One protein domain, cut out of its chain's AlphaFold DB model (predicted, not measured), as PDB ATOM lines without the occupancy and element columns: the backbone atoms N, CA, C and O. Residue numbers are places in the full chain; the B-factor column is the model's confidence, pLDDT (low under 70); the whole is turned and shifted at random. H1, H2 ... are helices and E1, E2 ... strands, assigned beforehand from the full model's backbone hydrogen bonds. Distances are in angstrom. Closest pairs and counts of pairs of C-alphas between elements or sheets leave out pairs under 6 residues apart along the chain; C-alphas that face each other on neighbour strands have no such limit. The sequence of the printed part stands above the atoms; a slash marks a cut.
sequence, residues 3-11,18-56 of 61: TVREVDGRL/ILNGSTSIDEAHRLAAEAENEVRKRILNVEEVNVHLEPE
ATOM      1  N   THR A   3     142.329 126.144 132.274       98.19
ATOM      2  CA  THR A   3     141.899 126.909 133.448       98.19
ATOM      3  C   THR A   3     140.824 126.118 134.172       98.19
ATOM      4  O   THR A   3     139.876 125.657 133.549       98.19
ATOM      5  N   VAL A   4     140.981 125.964 135.483       97.75
ATOM      6  CA  VAL A   4     140.027 125.257 136.339       97.75
ATOM      7  C   VAL A   4     139.534 126.233 137.391       97.75
ATOM      8  O   VAL A   4     140.329 126.966 137.981       97.75
ATOM      9  N   ARG A   5     138.223 126.256 137.604       97.94
ATOM     10  CA  ARG A   5     137.582 126.976 138.701       97.94
ATOM     11  C   ARG A   5     136.807 125.978 139.539       97.94
ATOM     12  O   ARG A   5     136.187 125.078 138.982       97.94
ATOM     13  N   GLU A   6     136.856 126.153 140.849       97.44
ATOM     14  CA  GLU A   6     136.069 125.368 141.791       97.44
ATOM     15  C   GLU A   6     135.109 126.296 142.533       97.44
ATOM     16  O   GLU A   6     135.520 127.354 143.014       97.44
ATOM     17  N   VAL A   7     133.838 125.905 142.592       96.56
ATOM     18  CA  VAL A   7     132.804 126.556 143.399       96.56
ATOM     19  C   VAL A   7     131.972 125.455 144.046       96.56
ATOM     20  O   VAL A   7     131.477 124.570 143.353       96.56
ATOM     21  N   ASP A   8     131.853 125.485 145.373       96.06
ATOM     22  CA  ASP A   8     131.097 124.505 146.164       96.06
ATOM     23  C   ASP A   8     131.438 123.037 145.828       96.06
ATOM     24  O   ASP A   8     130.562 122.177 145.714       96.06
ATOM     25  N   GLY A   9     132.729 122.732 145.633       95.50
ATOM     26  CA  GLY A   9     133.199 121.389 145.297       95.50
ATOM     27  C   GLY A   9     132.915 120.941 143.860       95.50
ATOM     28  O   GLY A   9     133.212 119.790 143.520       95.50
ATOM     29  N   ARG A  10     132.367 121.815 143.005       97.38
ATOM     30  CA  ARG A  10     132.142 121.559 141.577       97.38
ATOM     31  C   ARG A  10     133.162 122.271 140.707       97.38
ATOM     32  O   ARG A  10     133.567 123.393 140.997       97.38
ATOM     33  N   LEU A  11     133.578 121.603 139.634       98.12
ATOM     34  CA  LEU A  11     134.629 122.080 138.740       98.12
ATOM     35  C   LEU A  11     134.058 122.626 137.428       98.12
ATOM     36  O   LEU A  11     133.333 121.924 136.724       98.12
ATOM     37  N   ILE A  18     145.235 125.153 120.323       95.06
ATOM     38  CA  ILE A  18     145.594 125.591 118.984       95.06
ATOM     39  C   ILE A  18     145.582 124.353 118.080       95.06
ATOM     40  O   ILE A  18     146.122 123.312 118.461       95.06
ATOM     41  N   LEU A  19     144.946 124.452 116.916       94.00
ATOM     42  CA  LEU A  19     144.889 123.417 115.888       94.00
ATOM     43  C   LEU A  19     145.575 123.886 114.614       94.00
ATOM     44  O   LEU A  19     145.633 125.075 114.326       94.00
ATOM     45  N   ASN A  20     146.023 122.943 113.790       92.88
ATOM     46  CA  ASN A  20     146.514 123.268 112.457       92.88
ATOM     47  C   ASN A  20     145.436 124.047 111.675       92.88
ATOM     48  O   ASN A  20     144.289 123.601 111.603       92.88
ATOM     49  N   GLY A  21     145.803 125.175 111.059       91.88
ATOM     50  CA  GLY A  21     144.873 126.033 110.312       91.88
ATOM     51  C   GLY A  21     144.210 125.376 109.091       91.88
ATOM     52  O   GLY A  21     143.233 125.903 108.571       91.88
ATOM     53  N   SER A  22     144.705 124.218 108.642       94.12
ATOM     54  CA  SER A  22     144.084 123.395 107.591       94.12
ATOM     55  C   SER A  22     143.034 122.400 108.106       94.12
ATOM     56  O   SER A  22     142.407 121.708 107.304       94.12
ATOM     57  N   THR A  23     142.823 122.317 109.425       94.94
ATOM     58  CA  THR A  23     141.798 121.447 110.022       94.94
ATOM     59  C   THR A  23     140.410 121.917 109.596       94.94
ATOM     60  O   THR A  23     140.095 123.103 109.695       94.94
ATOM     61  N   SER A  24     139.560 120.999 109.127       96.31
ATOM     62  CA  SER A  24     138.182 121.348 108.778       96.31
ATOM     63  C   SER A  24     137.374 121.716 110.026       96.31
ATOM     64  O   SER A  24     137.653 121.251 111.131       96.31
ATOM     65  N   ILE A  25     136.332 122.527 109.841       95.31
ATOM     66  CA  ILE A  25     135.428 122.926 110.929       95.31
ATOM     67  C   ILE A  25     134.771 121.693 111.571       95.31
ATOM     68  O   ILE A  25     134.707 121.600 112.796       95.31
ATOM     69  N   ASP A  26     134.350 120.720 110.762       97.88
ATOM     70  CA  ASP A  26     133.733 119.483 111.254       97.88
ATOM     71  C   ASP A  26     134.697 118.669 112.126       97.88
ATOM     72  O   ASP A  26     134.317 118.182 113.192       97.88
ATOM     73  N   GLU A  27     135.959 118.556 111.706       97.25
ATOM     74  CA  GLU A  27     136.979 117.847 112.477       97.25
ATOM     75  C   GLU A  27     137.324 118.600 113.765       97.25
ATOM     76  O   GLU A  27     137.441 117.983 114.823       97.25
ATOM     77  N   ALA A  28     137.398 119.932 113.719       96.81
ATOM     78  CA  ALA A  28     137.571 120.748 114.914       96.81
ATOM     79  C   ALA A  28     136.425 120.516 115.917       96.81
ATOM     80  O   ALA A  28     136.676 120.220 117.086       96.81
ATOM     81  N   HIS A  29     135.166 120.548 115.470       96.94
ATOM     82  CA  HIS A  29     134.022 120.247 116.337       96.94
ATOM     83  C   HIS A  29     134.078 118.831 116.913       96.94
ATOM     84  O   HIS A  29     133.798 118.643 118.100       96.94
ATOM     85  N   ARG A  30     134.475 117.840 116.106       98.12
ATOM     86  CA  ARG A  30     134.640 116.457 116.563       98.12
ATOM     87  C   ARG A  30     135.691 116.357 117.668       98.12
ATOM     88  O   ARG A  30     135.422 115.743 118.698       98.12
ATOM     89  N   LEU A  31     136.853 116.986 117.480       97.19
ATOM     90  CA  LEU A  31     137.947 116.997 118.454       97.19
ATOM     91  C   LEU A  31     137.553 117.699 119.760       97.19
ATOM     92  O   LEU A  31     137.856 117.189 120.838       97.19
ATOM     93  N   ALA A  32     136.845 118.831 119.682       97.56
ATOM     94  CA  ALA A  32     136.322 119.510 120.868       97.56
ATOM     95  C   ALA A  32     135.357 118.606 121.649       97.56
ATOM     96  O   ALA A  32     135.549 118.390 122.846       97.56
ATOM     97  N   ALA A  33     134.368 118.016 120.971       97.94
ATOM     98  CA  ALA A  33     133.385 117.141 121.605       97.94
ATOM     99  C   ALA A  33     134.026 115.888 122.227       97.94
ATOM    100  O   ALA A  33     133.636 115.458 123.315       97.94
ATOM    101  N   GLU A  34     135.023 115.306 121.556       98.00
ATOM    102  CA  GLU A  34     135.792 114.174 122.075       98.00
ATOM    103  C   GLU A  34     136.543 114.557 123.356       98.00
ATOM    104  O   GLU A  34     136.407 113.878 124.377       98.00
ATOM    105  N   ALA A  35     137.265 115.680 123.341       97.38
ATOM    106  CA  ALA A  35     138.010 116.166 124.497       97.38
ATOM    107  C   ALA A  35     137.094 116.468 125.692       97.38
ATOM    108  O   ALA A  35     137.375 116.037 126.813       97.38
ATOM    109  N   GLU A  36     135.973 117.156 125.470       98.06
ATOM    110  CA  GLU A  36     135.021 117.438 126.541       98.06
ATOM    111  C   GLU A  36     134.431 116.160 127.149       98.06
ATOM    112  O   GLU A  36     134.317 116.041 128.372       98.06
ATOM    113  N   ASN A  37     134.074 115.184 126.308       97.75
ATOM    114  CA  ASN A  37     133.544 113.905 126.769       97.75
ATOM    115  C   ASN A  37     134.570 113.125 127.593       97.75
ATOM    116  O   ASN A  37     134.214 112.554 128.623       97.75
ATOM    117  N   GLU A  38     135.838 113.108 127.185       97.69
ATOM    118  CA  GLU A  38     136.888 112.426 127.945       97.69
ATOM    119  C   GLU A  38     137.140 113.075 129.310       97.69
ATOM    120  O   GLU A  38     137.348 112.363 130.294       97.69
ATOM    121  N   VAL A  39     137.049 114.404 129.408       97.00
ATOM    122  CA  VAL A  39     137.123 115.105 130.699       97.00
ATOM    123  C   VAL A  39     135.936 114.719 131.587       97.00
ATOM    124  O   VAL A  39     136.143 114.293 132.725       97.00
ATOM    125  N   ARG A  40     134.704 114.784 131.060       96.06
ATOM    126  CA  ARG A  40     133.482 114.434 131.809       96.06
ATOM    127  C   ARG A  40     133.479 112.980 132.296       96.06
ATOM    128  O   ARG A  40     133.007 112.709 133.393       96.06
ATOM    129  N   LYS A  41     134.031 112.042 131.519       97.06
ATOM    130  CA  LYS A  41     134.135 110.624 131.920       97.06
ATOM    131  C   LYS A  41     135.115 110.387 133.070       97.06
ATOM    132  O   LYS A  41     134.933 109.443 133.831       97.06
ATOM    133  N   ARG A  42     136.187 111.181 133.157       97.06
ATOM    134  CA  ARG A  42     137.303 110.936 134.089       97.06
ATOM    135  C   ARG A  42     137.202 111.743 135.380       97.06
ATOM    136  O   ARG A  42     137.832 111.367 136.363       97.06
ATOM    137  N   ILE A  43     136.434 112.832 135.386       96.12
ATOM    138  CA  ILE A  43     136.346 113.755 136.520       96.12
ATOM    139  C   ILE A  43     134.882 113.887 136.955       96.12
ATOM    140  O   ILE A  43     134.072 114.531 136.296       96.12
ATOM    141  N   LEU A  44     134.550 113.257 138.085       90.56
ATOM    142  CA  LEU A  44     133.169 113.026 138.528       90.56
ATOM    143  C   LEU A  44     132.411 114.282 138.992       90.56
ATOM    144  O   LEU A  44     131.185 114.288 138.958       90.56
ATOM    145  N   ASN A  45     133.104 115.328 139.445       95.75
ATOM    146  CA  ASN A  45     132.505 116.554 139.992       95.75
ATOM    147  C   ASN A  45     132.581 117.749 139.028       95.75
ATOM    148  O   ASN A  45     132.560 118.904 139.456       95.75
ATOM    149  N   VAL A  46     132.695 117.481 137.729       97.31
ATOM    150  CA  VAL A  46     132.661 118.516 136.696       97.31
ATOM    151  C   VAL A  46     131.233 119.003 136.483       97.31
ATOM    152  O   VAL A  46     130.339 118.227 136.154       97.31
ATOM    153  N   GLU A  47     131.041 120.305 136.633       97.00
ATOM    154  CA  GLU A  47     129.814 121.008 136.272       97.00
ATOM    155  C   GLU A  47     129.828 121.435 134.804       97.00
ATOM    156  O   GLU A  47     128.844 121.239 134.093       97.00
ATOM    157  N   GLU A  48     130.959 121.954 134.321       96.44
ATOM    158  CA  GLU A  48     131.112 122.402 132.936       96.44
ATOM    159  C   GLU A  48     132.504 122.059 132.392       96.44
ATOM    160  O   GLU A  48     133.516 122.196 133.083       96.44
ATOM    161  N   VAL A  49     132.548 121.658 131.119       98.06
ATOM    162  CA  VAL A  49     133.771 121.634 130.309       98.06
ATOM    163  C   VAL A  49     133.497 122.426 129.047       98.06
ATOM    164  O   VAL A  49     132.508 122.146 128.373       98.06
ATOM    165  N   ASN A  50     134.372 123.372 128.730       98.00
ATOM    166  CA  ASN A  50     134.339 124.104 127.474       98.00
ATOM    167  C   ASN A  50     135.698 123.984 126.781       98.00
ATOM    168  O   ASN A  50     136.729 124.345 127.362       98.00
ATOM    169  N   VAL A  51     135.699 123.458 125.557       98.00
ATOM    170  CA  VAL A  51     136.900 123.372 124.722       98.00
ATOM    171  C   VAL A  51     136.803 124.397 123.597       98.00
ATOM    172  O   VAL A  51     136.015 124.250 122.665       98.00
ATOM    173  N   HIS A  52     137.633 125.433 123.676       96.94
ATOM    174  CA  HIS A  52     137.809 126.422 122.623       96.94
ATOM    175  C   HIS A  52     138.996 126.045 121.735       96.94
ATOM    176  O   HIS A  52     140.080 125.715 122.224       96.94
ATOM    177  N   LEU A  53     138.787 126.102 120.422       95.88
ATOM    178  CA  LEU A  53     139.782 125.755 119.417       95.88
ATOM    179  C   LEU A  53     140.078 126.983 118.563       95.88
ATOM    180  O   LEU A  53     139.163 127.584 118.003       95.88
ATOM    181  N   GLU A  54     141.355 127.310 118.434       94.06
ATOM    182  CA  GLU A  54     141.852 128.379 117.571       94.06
ATOM    183  C   GLU A  54     142.785 127.772 116.514       94.06
ATOM    184  O   GLU A  54     143.525 126.838 116.822       94.06
ATOM    185  N   PRO A  55     142.775 128.245 115.260       92.94
ATOM    186  CA  PRO A  55     143.789 127.844 114.294       92.94
ATOM    187  C   PRO A  55     145.161 128.421 114.681       92.94
ATOM    188  O   PRO A  55     145.250 129.494 115.276       92.94
ATOM    189  N   GLU A  56     146.240 127.738 114.302       91.06
ATOM    190  CA  GLU A  56     147.596 128.280 114.369       91.06
ATOM    191  C   GLU A  56     147.649 129.607 113.611       91.06
ATOM    192  O   GLU A  56     147.233 129.696 112.452       91.06
TER     193      GLU A  56
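What this domain is: This is residues 3 to 11 and 18 to 56 of the 61 residues of the protein "ZT_dimer domain-containing protein" of Candidatus Bathyarchaeota archaeon (UniProt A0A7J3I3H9). A long helix, H1, and a long strand, E2, lie side by side in a rod, with E2 folding back along the helix after a tight turn. The short strand E1 begins near E2 and runs out past that turn towards one end of the rod, where the chain folds back after it in residues 8 to 11. The printed part has 48 residues, with two named strands and one named helix in the order E1, H1, E2. The class is mixed, helices and strands, and no two named strands pair. The whole is loose, with a radius of gyration of the C-alphas of 12.9 A and spans of 40 by 18 by 11 A.

How they stand to each other: E1, residues 3 to 7, pairs with no named strand, but its residues 6 to 7 pair antiparallel with residues 10 to 11. H1, residues 25 to 42, is apart from E1. In H1 every O i to N i+4 pair is within hydrogen-bond range. E2, residues 46 to 55, has 12 pairs of C-alphas within 8 A of H1; the closest C-alphas are those of Ala 32 and Val 51, 5.5 A apart. E1 and E2 are near each other, with 8 pairs of C-alphas within 10 A. Residues 54 to 55 of E2 pair parallel with residues 18 to 19.

Where its parts are: E1 begins at C-alpha 3, at (141.899, 126.909, 133.448), and measures 13.5 A from first to last C-alpha. H1 measures 26.1 A and begins at C-alpha 25, at (135.428, 122.926, 110.929). E2 measures 26.7 A and ends at C-alpha 55, at (143.789, 127.844, 114.294).

The domain as a whole: The C-alphas farthest apart are those of Asp 8 and Ser 22, 40.7 A. Residues 12 to 17 are not printed, and C-alphas 11 and 18 are 22.9 A apart across the cut. The link from H1 to E2 is tight; that from E1 to H1 is the link across the cut. The mean pLDDT of the printed part is 96.3, and no printed residue is under 70.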